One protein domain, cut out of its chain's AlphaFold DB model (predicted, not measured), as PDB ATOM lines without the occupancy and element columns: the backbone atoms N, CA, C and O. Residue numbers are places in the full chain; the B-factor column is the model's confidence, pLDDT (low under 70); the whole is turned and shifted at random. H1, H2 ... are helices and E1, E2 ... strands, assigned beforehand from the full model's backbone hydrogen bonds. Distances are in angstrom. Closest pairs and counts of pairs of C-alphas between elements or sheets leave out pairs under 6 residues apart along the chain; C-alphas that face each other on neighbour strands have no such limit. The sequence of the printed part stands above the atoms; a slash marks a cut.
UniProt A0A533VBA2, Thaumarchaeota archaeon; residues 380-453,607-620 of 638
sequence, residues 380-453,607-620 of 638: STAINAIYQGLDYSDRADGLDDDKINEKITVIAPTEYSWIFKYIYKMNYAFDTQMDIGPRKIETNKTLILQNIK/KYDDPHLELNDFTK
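AT A GLANCE: This is residues 380 to 453 and 607 to 620 of the 638 residues of a protein of Thaumarchaeota archaeon (UniProt A0A533VBA2). With little regular structure, this is a small parallel sheet of two strands, E1 and E2, with the long helix H1 packed along it and short H2 near E1. Residues 613 to 620 stick out as a tail. The 88 printed residues, 35 in named elements, run H1, E1, H2, E2, a mixed class. The whole is only just compact, close to loose, with a radius of gyration of the C-alphas of 14.4 A, spanning 53 by 27 by 20 A.

HOW THE PARTS SIT: H1, residues 380 to 396, comes closest to E2, residues 445 to 451, at the C-alphas of Gly 389 and Leu 447, 7.1 A apart. E1, residues 408 to 411, is parallel to E2; N 409 and O 445, 2.9 A apart, are within hydrogen-bond range. E1, H2, residues 417 to 423, and E2 form a strand-helix-strand unit, parallel neighbours with a helix between; its crossover is left-handed. H1 and H2 are close but not clearly touching, the closest C-alphas, of Leu 390 and Phe 420, 7.6 A apart. In both helices every O i to N i+4 pair is within hydrogen-bond range.

IN THESE COORDINATES: H1 begins at C-alpha 380, (-7.310, 36.847, -22.161), and is 24.2 A long; E1 is 9.7 A, H2 9.8 A. E2, 19.9 A, ends at C-alpha 451, (-19.656, 35.021, -24.985).

THE WHOLE: Residues 454 to 606 are not printed; C-alphas 453 and 607 are 9.6 A apart. The links H1 to E1 and H2 to E2 are long. The model's pLDDT is under 70 at residues 396 to 406, 453 and 610 to 620.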
ATOM      1  N   SER A 380      -8.181  37.935 -21.695       87.12
ATOM      2  CA  SER A 380      -7.310  36.847 -22.161       87.12
ATOM      3  C   SER A 380      -8.074  35.739 -22.907       87.12
ATOM      4  O   SER A 380      -7.563  35.149 -23.861       87.12
ATOM      5  N   THR A 381      -9.314  35.457 -22.509       86.25
ATOM      6  CA  THR A 381     -10.209  34.493 -23.164       86.25
ATOM      7  C   THR A 381     -10.741  35.029 -24.492       86.25
ATOM      8  O   THR A 381     -10.682  34.301 -25.487       86.25
ATOM      9  N   ALA A 382     -11.180  36.288 -24.540       89.25
ATOM     10  CA  ALA A 382     -11.616  36.957 -25.763       89.25
ATOM     11  C   ALA A 382     -10.491  37.052 -26.810       89.25
ATOM     12  O   ALA A 382     -10.694  36.664 -27.960       89.25
ATOM     13  N   ILE A 383      -9.276  37.455 -26.419       91.62
ATOM     14  CA  ILE A 383      -8.098  37.529 -27.305       91.62
ATOM     15  C   ILE A 383      -7.801  36.162 -27.934       91.62
ATOM     16  O   ILE A 383      -7.623  36.056 -29.151       91.62
ATOM     17  N   ASN A 384      -7.790  35.099 -27.125       89.31
ATOM     18  CA  ASN A 384      -7.568  33.738 -27.616       89.31
ATOM     19  C   ASN A 384      -8.681  33.271 -28.561       89.31
ATOM     20  O   ASN A 384      -8.407  32.568 -29.534       89.31
ATOM     21  N   ALA A 385      -9.926  33.659 -28.299       89.12
ATOM     22  CA  ALA A 385     -11.056  33.325 -29.152       89.12
ATOM     23  C   ALA A 385     -11.026  34.090 -30.485       89.12
ATOM     24  O   ALA A 385     -11.291  33.502 -31.533       89.12
ATOM     25  N   ILE A 386     -10.617  35.363 -30.478       92.56
ATOM     26  CA  ILE A 386     -10.375  36.139 -31.701       92.56
ATOM     27  C   ILE A 386      -9.258  35.489 -32.519       92.56
ATOM     28  O   ILE A 386      -9.436  35.266 -33.714       92.56
ATOM     29  N   TYR A 387      -8.145  35.121 -31.876       92.12
ATOM     30  CA  TYR A 387      -7.042  34.414 -32.529       92.12
ATOM     31  C   TYR A 387      -7.505  33.102 -33.173       92.12
ATOM     32  O   TYR A 387      -7.257  32.883 -34.352       92.12
ATOM     33  N   GLN A 388      -8.234  32.257 -32.437       87.38
ATOM     34  CA  GLN A 388      -8.780  31.009 -32.982       87.38
ATOM     35  C   GLN A 388      -9.753  31.252 -34.136       87.38
ATOM     36  O   GLN A 388      -9.777  30.475 -35.089       87.38
ATOM     37  N   GLY A 389     -10.550  32.321 -34.065       87.44
ATOM     38  CA  GLY A 389     -11.461  32.698 -35.138       87.44
ATOM     39  C   GLY A 389     -10.734  33.135 -36.408       87.44
ATOM     40  O   GLY A 389     -11.123  32.730 -37.503       87.44
ATOM     41  N   LEU A 390      -9.654  33.904 -36.265       89.19
ATOM     42  CA  LEU A 390      -8.785  34.310 -37.371       89.19
ATOM     43  C   LEU A 390      -8.043  33.108 -37.970       89.19
ATOM     44  O   LEU A 390      -8.157  32.872 -39.166       89.19
ATOM     45  N   ASP A 391      -7.406  32.279 -37.140       85.44
ATOM     46  CA  ASP A 391      -6.687  31.068 -37.564       85.44
ATOM     47  C   ASP A 391      -7.613  30.032 -38.227       85.44
ATOM     48  O   ASP A 391      -7.241  29.361 -39.191       85.44
ATOM     49  N   TYR A 392      -8.851  29.884 -37.748       83.56
ATOM     50  CA  TYR A 392      -9.847  29.081 -38.454       83.56
ATOM     51  C   TYR A 392     -10.183  29.687 -39.816       83.56
ATOM     52  O   TYR A 392     -10.248  28.955 -40.801       83.56
ATOM     53  N   SER A 393     -10.391  31.006 -39.868       81.25
ATOM     54  CA  SER A 393     -10.765  31.700 -41.100       81.25
ATOM     55  C   SER A 393      -9.672  31.608 -42.159       81.25
ATOM     56  O   SER A 393      -9.980  31.259 -43.289       81.25
ATOM     57  N   ASP A 394      -8.407  31.796 -41.788       80.38
ATOM     58  CA  ASP A 394      -7.260  31.706 -42.701       80.38
ATOM     59  C   ASP A 394      -7.064  30.287 -43.260       80.38
ATOM     60  O   ASP A 394      -6.810  30.095 -44.446       80.38
ATOM     61  N   ARG A 395      -7.271  29.252 -42.433       74.38
ATOM     62  CA  ARG A 395      -7.198  27.848 -42.884       74.38
ATOM     63  C   ARG A 395      -8.371  27.434 -43.767       74.38
ATOM     64  O   ARG A 395      -8.260  26.462 -44.518       74.38
ATOM     65  N   ALA A 396      -9.521  28.078 -43.601       68.88
ATOM     66  CA  ALA A 396     -10.763  27.671 -44.237       68.88
ATOM     67  C   ALA A 396     -11.136  28.523 -45.456       68.88
ATOM     68  O   ALA A 396     -11.850  27.998 -46.319       68.88
ATOM     69  N   ASP A 397     -10.662  29.765 -45.541       65.69
ATOM     70  CA  ASP A 397     -10.668  30.578 -46.751       65.69
ATOM     71  C   ASP A 397      -9.590  30.013 -47.691       65.69
ATOM     72  O   ASP A 397      -8.393  30.094 -47.433       65.69
ATOM     73  N   GLY A 398     -10.010  29.363 -48.778       56.19
ATOM     74  CA  GLY A 398      -9.083  28.878 -49.802       56.19
ATOM     75  C   GLY A 398      -8.283  30.021 -50.445       56.19
ATOM     76  O   GLY A 398      -8.683  31.185 -50.397       56.19
ATOM     77  N   LEU A 399      -7.172  29.678 -51.108       51.25
ATOM     78  CA  LEU A 399      -6.259  30.620 -51.785       51.25
ATOM     79  C   LEU A 399      -6.887  31.391 -52.971       51.25
ATOM     80  O   LEU A 399      -6.201  32.195 -53.596       51.25
ATOM     81  N   ASP A 400      -8.147  31.119 -53.319       58.28
ATOM     82  CA  ASP A 400      -8.840  31.666 -54.489       58.28
ATOM     83  C   ASP A 400      -9.902  32.698 -54.066       58.28
ATOM     84  O   ASP A 400     -10.946  32.359 -53.497       58.28
ATOM     85  N   ASP A 401      -9.623  33.978 -54.327       60.88
ATOM     86  CA  ASP A 401     -10.492  35.098 -53.952       60.88
ATOM     87  C   ASP A 401     -11.811  35.149 -54.739       60.88
ATOM     88  O   ASP A 401     -12.779  35.743 -54.254       60.88
ATOM     89  N   ASP A 402     -11.903  34.466 -55.884       61.97
ATOM     90  CA  ASP A 402     -13.092  34.493 -56.745       61.97
ATOM     91  C   ASP A 402     -14.190  33.510 -56.291       61.97
ATOM     92  O   ASP A 402     -15.326  33.537 -56.781       61.97
ATOM     93  N   LYS A 403     -13.902  32.648 -55.308       65.12
ATOM     94  CA  LYS A 403     -14.849  31.645 -54.806       65.12
ATOM     95  C   LYS A 403     -15.506  32.059 -53.495       65.12
ATOM     96  O   LYS A 403     -15.157  31.581 -52.418       65.12
ATOM     97  N   ILE A 404     -16.583  32.838 -53.598       61.41
ATOM     98  CA  ILE A 404     -17.442  33.248 -52.462       61.41
ATOM     99  C   ILE A 404     -17.882  32.047 -51.594       61.41
ATOM    100  O   ILE A 404     -17.975  32.145 -50.372       61.41
ATOM    101  N   ASN A 405     -18.098  30.881 -52.211       63.00
ATOM    102  CA  ASN A 405     -18.499  29.647 -51.528       63.00
ATOM    103  C   ASN A 405     -17.449  29.088 -50.551       63.00
ATOM    104  O   ASN A 405     -17.816  28.303 -49.672       63.00
ATOM    105  N   GLU A 406     -16.176  29.449 -50.723       68.38
ATOM    106  CA  GLU A 406     -15.064  29.015 -49.874       68.38
ATOM    107  C   GLU A 406     -14.791  30.001 -48.724       68.38
ATOM    108  O   GLU A 406     -14.199  29.582 -47.731       68.38
ATOM    109  N   LYS A 407     -15.301  31.241 -48.819       79.38
ATOM    110  CA  LYS A 407     -15.130  32.317 -47.829       79.38
ATOM    111  C   LYS A 407     -15.991  32.127 -46.569       79.38
ATOM    112  O   LYS A 407     -16.990  31.396 -46.586       79.38
ATOM    113  N   ILE A 408     -15.634  32.811 -45.478       84.88
ATOM    114  CA  ILE A 408     -16.342  32.762 -44.185       84.88
ATOM    115  C   ILE A 408     -16.982  34.101 -43.809       84.88
ATOM    116  O   ILE A 408     -16.320  35.135 -43.766       84.88
ATOM    117  N   THR A 409     -18.264  34.062 -43.436       88.06
ATOM    118  CA  THR A 409     -18.948  35.169 -42.758       88.06
ATOM    119  C   THR A 409     -18.599  35.138 -41.279       88.06
ATOM    120  O   THR A 409     -18.779  34.110 -40.630       88.06
ATOM    121  N   VAL A 410     -18.145  36.261 -40.726       89.62
ATOM    122  CA  VAL A 410     -17.827  36.376 -39.296       89.62
ATOM    123  C   VAL A 410     -18.891  37.207 -38.598       89.62
ATOM    124  O   VAL A 410     -19.094  38.380 -38.921       89.62
ATOM    125  N   ILE A 411     -19.544  36.597 -37.613       88.81
ATOM    126  CA  ILE A 411     -20.462  37.258 -36.690       88.81
ATOM    127  C   ILE A 411     -19.755  37.328 -35.343       88.81
ATOM    128  O   ILE A 411     -19.412  36.303 -34.761       88.81
ATOM    129  N   ALA A 412     -19.519  38.543 -34.863       89.56
ATOM    130  CA  ALA A 412     -18.846  38.776 -33.596       89.56
ATOM    131  C   ALA A 412     -19.581  39.847 -32.779       89.56
ATOM    132  O   ALA A 412     -20.270  40.696 -33.366       89.56
ATOM    133  N   PRO A 413     -19.411  39.849 -31.447       88.00
ATOM    134  CA  PRO A 413     -20.010  40.843 -30.570       88.00
ATOM    135  C   PRO A 413     -19.548  42.259 -30.931       88.00
ATOM    136  O   PRO A 413     -18.525  42.468 -31.598       88.00
ATOM    137  N   THR A 414     -20.330  43.255 -30.522       88.12
ATOM    138  CA  THR A 414     -20.098  44.664 -30.892       88.12
ATOM    139  C   THR A 414     -18.715  45.144 -30.450       88.12
ATOM    140  O   THR A 414     -18.068  45.911 -31.159       88.12
ATOM    141  N   GLU A 415     -18.253  44.624 -29.322       90.00
ATOM    142  CA  GLU A 415     -16.968  44.822 -28.662       90.00
ATOM    143  C   GLU A 415     -15.778  44.499 -29.575       90.00
ATOM    144  O   GLU A 415     -14.806  45.255 -29.589       90.00
ATOM    145  N   TYR A 416     -15.862  43.414 -30.358       92.75
ATOM    146  CA  TYR A 416     -14.710  42.810 -31.048       92.75
ATOM    147  C   TYR A 416     -14.851  42.730 -32.573       92.75
ATOM    148  O   TYR A 416     -13.856  42.574 -33.281       92.75
ATOM    149  N   SER A 417     -16.064  42.868 -33.112       92.12
ATOM    150  CA  SER A 417     -16.354  42.805 -34.559       92.12
ATOM    151  C   SER A 417     -15.451  43.692 -35.431       92.12
ATOM    152  O   SER A 417     -15.036  43.294 -36.524       92.12
ATOM    153  N   TRP A 418     -15.074  44.871 -34.930       92.31
ATOM    154  CA  TRP A 418     -14.204  45.808 -35.638       92.31
ATOM    155  C   TRP A 418     -12.789  45.261 -35.892       92.31
ATOM    156  O   TRP A 418     -12.154  45.675 -36.863       92.31
ATOM    157  N   ILE A 419     -12.302  44.322 -35.074       94.19
ATOM    158  CA  ILE A 419     -10.983  43.695 -35.242       94.19
ATOM    159  C   ILE A 419     -10.979  42.866 -36.528       94.19
ATOM    160  O   ILE A 419     -10.153  43.084 -37.412       94.19
ATOM    161  N   PHE A 420     -11.961  41.985 -36.700       93.38
ATOM    162  CA  PHE A 420     -12.093  41.180 -37.916       93.38
ATOM    163  C   PHE A 420     -12.290  42.060 -39.155       93.38
ATOM    164  O   PHE A 420     -11.593  41.904 -40.159       93.38
ATOM    165  N   LYS A 421     -13.215  43.025 -39.077       90.69
ATOM    166  CA  LYS A 421     -13.607  43.823 -40.241       90.69
ATOM    167  C   LYS A 421     -12.565  44.856 -40.663       90.69
ATOM    168  O   LYS A 421     -12.317  45.009 -41.855       90.69
ATOM    169  N   TYR A 422     -11.985  45.597 -39.721       91.00
ATOM    170  CA  TYR A 422     -11.164  46.769 -40.045       91.00
ATOM    171  C   TYR A 422      -9.667  46.559 -39.826       91.00
ATOM    172  O   TYR A 422      -8.883  47.135 -40.578       91.00
ATOM    173  N   ILE A 423      -9.262  45.733 -38.853       93.12
ATOM    174  CA  ILE A 423      -7.843  45.396 -38.654       93.12
ATOM    175  C   ILE A 423      -7.423  44.339 -39.669       93.12
ATOM    176  O   ILE A 423      -6.559  44.597 -40.504       93.12
ATOM    177  N   TYR A 424      -8.104  43.193 -39.663       91.12
ATOM    178  CA  TYR A 424      -7.778  42.060 -40.535       91.12
ATOM    179  C   TYR A 424      -8.536  42.059 -41.869       91.12
ATOM    180  O   TYR A 424      -8.389  41.133 -42.659       91.12
ATOM    181  N   LYS A 425      -9.301  43.124 -42.152       89.19
ATOM    182  CA  LYS A 425      -9.935  43.397 -43.457       89.19
ATOM    183  C   LYS A 425     -10.788  42.240 -43.994       89.19
ATOM    184  O   LYS A 425     -10.843  42.010 -45.200       89.19
ATOM    185  N   MET A 426     -11.485  41.526 -43.112       87.38
ATOM    186  CA  MET A 426     -12.374  40.442 -43.521       87.38
ATOM    187  C   MET A 426     -13.621  40.995 -44.219       87.38
ATOM    188  O   MET A 426     -14.473  41.633 -43.595       87.38
ATOM    189  N   ASN A 427     -13.755  40.709 -45.516       85.44
ATOM    190  CA  ASN A 427     -14.825  41.247 -46.370       85.44
ATOM    191  C   ASN A 427     -16.242  40.857 -45.901       85.44
ATOM    192  O   ASN A 427     -17.178  41.652 -46.019       85.44
ATOM    193  N   TYR A 428     -16.390  39.665 -45.319       88.44
ATOM    194  CA  TYR A 428     -17.673  39.113 -44.869       88.44
ATOM    195  C   TYR A 428     -17.856  39.185 -43.343       88.44
ATOM    196  O   TYR A 428     -18.649  38.443 -42.767       88.44
ATOM    197  N   ALA A 429     -17.149  40.089 -42.659       89.94
ATOM    198  CA  ALA A 429     -17.393  40.367 -41.247       89.94
ATOM    199  C   ALA A 429     -18.570  41.341 -41.053       89.94
ATOM    200  O   ALA A 429     -18.729  42.339 -41.777       89.94
ATOM    201  N   PHE A 430     -19.416  41.050 -40.066       88.75
ATOM    202  CA  PHE A 430     -20.492  41.939 -39.628       88.75
ATOM    203  C   PHE A 430     -19.931  43.138 -38.847       88.75
ATOM    204  O   PHE A 430     -18.859  43.047 -38.254       88.75
ATOM    205  N   ASP A 431     -20.636  44.276 -38.866       85.25
ATOM    206  CA  ASP A 431     -20.248  45.461 -38.082       85.25
ATOM    207  C   ASP A 431     -20.585  45.290 -36.596       85.25
ATOM    208  O   ASP A 431     -20.012  45.957 -35.734       85.25
ATOM    209  N   THR A 432     -21.560  44.433 -36.307       85.62
ATOM    210  CA  THR A 432     -22.005  44.029 -34.975       85.62
ATOM    211  C   THR A 432     -22.880  42.785 -35.114       85.62
ATOM    212  O   THR A 432     -23.538  42.587 -36.135       85.62
ATOM    213  N   GLN A 433     -22.965  41.972 -34.065       82.81
ATOM    214  CA  GLN A 433     -23.968  40.913 -33.967       82.81
ATOM    215  C   GLN A 433     -25.410  41.437 -34.140       82.81
ATOM    216  O   GLN A 433     -26.265  40.713 -34.641       82.81
ATOM    217  N   MET A 434     -25.689  42.712 -33.839       79.00
ATOM    218  CA  MET A 434     -27.013  43.311 -34.072       79.00
ATOM    219  C   MET A 434     -27.389  43.428 -35.562       79.00
ATOM    220  O   MET A 434     -28.557  43.647 -35.884       79.00
ATOM    221  N   ASP A 435     -26.440  43.233 -36.485       78.94
ATOM    222  CA  ASP A 435     -26.719  43.141 -37.923       78.94
ATOM    223  C   ASP A 435     -27.412  41.825 -38.319       78.94
ATOM    224  O   ASP A 435     -27.784  41.656 -39.485       78.94
ATOM    225  N   ILE A 436     -27.633  40.905 -37.367       78.44
ATOM    226  CA  ILE A 436     -28.452  39.709 -37.568       78.44
ATOM    227  C   ILE A 436     -29.887  40.102 -37.941       78.44
ATOM    228  O   ILE A 436     -30.666  40.613 -37.126       78.44
ATOM    229  N   GLY A 437     -30.258  39.823 -39.190       72.75
ATOM    230  CA  GLY A 437     -31.536  40.229 -39.780       72.75
ATOM    231  C   GLY A 437     -31.378  41.356 -40.793       72.75
ATOM    232  O   GLY A 437     -31.710  41.133 -41.951       72.75
ATOM    233  N   PRO A 438     -30.866  42.545 -40.425       73.50
ATOM    234  CA  PRO A 438     -30.629  43.616 -41.391       73.50
ATOM    235  C   PRO A 438     -29.683  43.260 -42.549       73.50
ATOM    236  O   PRO A 438     -29.789  43.870 -43.612       73.50
ATOM    237  N   ARG A 439     -28.758  42.307 -42.367       77.44
ATOM    238  CA  ARG A 439     -27.762  41.911 -43.376       77.44
ATOM    239  C   ARG A 439     -27.911  40.430 -43.744       77.44
ATOM    240  O   ARG A 439     -28.175  39.614 -42.873       77.44
ATOM    241  N   LYS A 440     -27.739  40.066 -45.023       79.94
ATOM    242  CA  LYS A 440     -27.727  38.654 -45.461       79.94
ATOM    243  C   LYS A 440     -26.373  37.989 -45.194       79.94
ATOM    244  O   LYS A 440     -25.344  38.665 -45.214       79.94
ATOM    245  N   ILE A 441     -26.376  36.669 -45.004       81.56
ATOM    246  CA  ILE A 441     -25.157  35.848 -45.008       81.56
ATOM    247  C   ILE A 441     -24.876  35.433 -46.455       81.56
ATOM    248  O   ILE A 441     -25.680  34.739 -47.074       81.56
ATOM    249  N   GLU A 442     -23.754  35.885 -47.011       79.50
ATOM    250  CA  GLU A 442     -23.419  35.672 -48.431       79.50
ATOM    251  C   GLU A 442     -22.589  34.408 -48.670       79.50
ATOM    252  O   GLU A 442     -22.546  33.883 -49.782       79.50
ATOM    253  N   THR A 443     -21.939  33.903 -47.626       81.94
ATOM    254  CA  THR A 443     -21.027  32.764 -47.707       81.94
ATOM    255  C   THR A 443     -21.695  31.471 -47.251       81.94
ATOM    256  O   THR A 443     -22.675  31.461 -46.509       81.94
ATOM    257  N   ASN A 444     -21.123  30.329 -47.643       77.00
ATOM    258  CA  ASN A 444     -21.601  29.032 -47.153       77.00
ATOM    259  C   ASN A 444     -21.104  28.715 -45.749       77.00
ATOM    260  O   ASN A 444     -21.662  27.831 -45.102       77.00
ATOM    261  N   LYS A 445     -19.995  29.320 -45.316       79.19
ATOM    262  CA  LYS A 445     -19.433  29.105 -43.988       79.19
ATOM    263  C   LYS A 445     -19.621  30.330 -43.115       79.19
ATOM    264  O   LYS A 445     -19.459  31.447 -43.597       79.19
ATOM    265  N   THR A 446     -19.900  30.091 -41.841       82.56
ATOM    266  CA  THR A 446     -20.102  31.140 -40.846       82.56
ATOM    267  C   THR A 446     -19.299  30.792 -39.607       82.56
ATOM    268  O   THR A 446     -19.320  29.645 -39.166       82.56
ATOM    269  N   LEU A 447     -18.592  31.778 -39.076       86.06
ATOM    270  CA  LEU A 447     -17.949  31.722 -37.779       86.06
ATOM    271  C   LEU A 447     -18.689  32.662 -36.836       86.06
ATOM    272  O   LEU A 447     -18.901  33.831 -37.161       86.06
ATOM    273  N   ILE A 448     -19.081  32.145 -35.676       85.50
ATOM    274  CA  ILE A 448     -19.743  32.927 -34.634       85.50
ATOM    275  C   ILE A 448     -18.804  33.001 -33.437       85.50
ATOM    276  O   ILE A 448     -18.485  31.983 -32.823       85.50
ATOM    277  N   LEU A 449     -18.360  34.209 -33.110       86.44
ATOM    278  CA  LEU A 449     -17.683  34.494 -31.855       86.44
ATOM    279  C   LEU A 449     -18.755  34.801 -30.805       86.44
ATOM    280  O   LEU A 449     -19.623  35.637 -31.045       86.44
ATOM    281  N   GLN A 450     -18.718  34.121 -29.661       83.31
ATOM    282  CA  GLN A 450     -19.798  34.196 -28.681       83.31
ATOM    283  C   GLN A 450     -19.283  34.190 -27.244       83.31
ATOM    284  O   GLN A 450     -18.514  33.308 -26.856       83.31
ATOM    285  N   ASN A 451     -19.810  35.102 -26.428       78.94
ATOM    286  CA  ASN A 451     -19.656  35.021 -24.985       78.94
ATOM    287  C   ASN A 451     -20.578  33.937 -24.408       78.94
ATOM    288  O   ASN A 451     -21.769  33.897 -24.709       78.94
ATOM    289  N   ILE A 452     -20.048  33.058 -23.560       71.75
ATOM    290  CA  ILE A 452     -20.797  31.951 -22.939       71.75
ATOM    291  C   ILE A 452     -21.932  32.451 -22.038       71.75
ATOM    292  O   ILE A 452     -22.898  31.720 -21.813       71.75
ATOM    293  N   LYS A 453     -21.808  33.663 -21.491       68.75
ATOM    294  CA  LYS A 453     -22.802  34.239 -20.575       68.75
ATOM    295  C   LYS A 453     -23.916  34.999 -21.281       68.75
ATOM    296  O   LYS A 453     -24.971  35.181 -20.676       68.75
ATOM    297  N   LYS A 607     -16.443  29.930 -28.505       72.81
ATOM    298  CA  LYS A 607     -16.988  30.400 -27.234       72.81
ATOM    299  C   LYS A 607     -15.876  30.913 -26.325       72.81
ATOM    300  O   LYS A 607     -14.858  30.243 -26.150       72.81
ATOM    301  N   TYR A 608     -16.098  32.069 -25.714       72.62
ATOM    302  CA  TYR A 608     -15.221  32.635 -24.693       72.62
ATOM    303  C   TYR A 608     -16.027  33.002 -23.446       72.62
ATOM    304  O   TYR A 608     -17.223  33.267 -23.521       72.62
ATOM    305  N   ASP A 609     -15.384  32.954 -22.285       72.12
ATOM    306  CA  ASP A 609     -15.967  33.415 -21.027       72.12
ATOM    307  C   ASP A 609     -15.246  34.696 -20.628       72.12
ATOM    308  O   ASP A 609     -14.103  34.635 -20.166       72.12
ATOM    309  N   ASP A 610     -15.902  35.837 -20.817       64.50
ATOM    310  CA  ASP A 610     -15.496  37.044 -20.110       64.50
ATOM    311  C   ASP A 610     -16.212  37.053 -18.760       64.50
ATOM    312  O   ASP A 610     -17.392  36.681 -18.665       64.50
ATOM    313  N   PRO A 611     -15.561  37.499 -17.679       54.22
ATOM    314  CA  PRO A 611     -16.267  37.833 -16.459       54.22
ATOM    315  C   PRO A 611     -17.244  38.976 -16.771       54.22
ATOM    316  O   PRO A 611     -16.899  40.137 -16.595       54.22
ATOM    317  N   HIS A 612     -18.469  38.663 -17.220       43.34
ATOM    318  CA  HIS A 612     -19.593  39.592 -17.155       43.34
ATOM    319  C   HIS A 612     -19.768  39.937 -15.686       43.34
ATOM    320  O   HIS A 612     -20.424  39.237 -14.913       43.34
ATOM    321  N   LEU A 613     -19.116  41.007 -15.285       42.31
ATOM    322  CA  LEU A 613     -19.618  41.824 -14.225       42.31
ATOM    323  C   LEU A 613     -20.550  42.777 -14.947       42.31
ATOM    324  O   LEU A 613     -20.108  43.557 -15.792       42.31
ATOM    325  N   GLU A 614     -21.842  42.732 -14.615       42.91
ATOM    326  CA  GLU A 614     -22.598  43.975 -14.674       42.91
ATOM    327  C   GLU A 614     -21.690  45.019 -14.018       42.91
ATOM    328  O   GLU A 614     -21.213  44.804 -12.903       42.91
ATOM    329  N   LEU A 615     -21.367  46.099 -14.727       43.00
ATOM    330  CA  LEU A 615     -20.434  47.147 -14.287       43.00
ATOM    331  C   LEU A 615     -20.769  47.708 -12.880       43.00
ATOM    332  O   LEU A 615     -19.980  48.432 -12.274       43.00
ATOM    333  N   ASN A 616     -21.946  47.361 -12.355       38.81
ATOM    334  CA  ASN A 616     -22.438  47.649 -11.019       38.81
ATOM    335  C   ASN A 616     -21.922  46.704  -9.913       38.81
ATOM    336  O   ASN A 616     -22.043  47.073  -8.754       38.81
ATOM    337  N   ASP A 617     -21.317  45.548 -10.205       41.38
ATOM    338  CA  ASP A 617     -21.060  44.474  -9.225       41.38
ATOM    339  C   ASP A 617     -19.558  44.252  -8.918       41.38
ATOM    340  O   ASP A 617     -19.072  43.133  -8.740       41.38
ATOM    341  N   PHE A 618     -18.791  45.341  -8.801       44.03
ATOM    342  CA  PHE A 618     -17.352  45.333  -8.476       44.03
ATOM    343  C   PHE A 618     -16.996  44.674  -7.124       44.03
ATOM    344  O   PHE A 618     -15.870  44.218  -6.925       44.03
ATOM    345  N   THR A 619     -17.944  44.539  -6.194       38.00
ATOM    346  CA  THR A 619     -17.757  43.817  -4.922       38.00
ATOM    347  C   THR A 619     -17.654  42.295  -5.094       38.00
ATOM    348  O   THR A 619     -17.038  41.634  -4.252       38.00
ATOM    349  N   LYS A 620     -18.149  41.713  -6.201       38.47
ATOM    350  CA  LYS A 620     -17.928  40.286  -6.511       38.47
ATOM    351  C   LYS A 620     -16.473  39.990  -6.886       38.47
ATOM    352  O   LYS A 620     -15.954  38.952  -6.485       38.47
TER     353      LYS A 620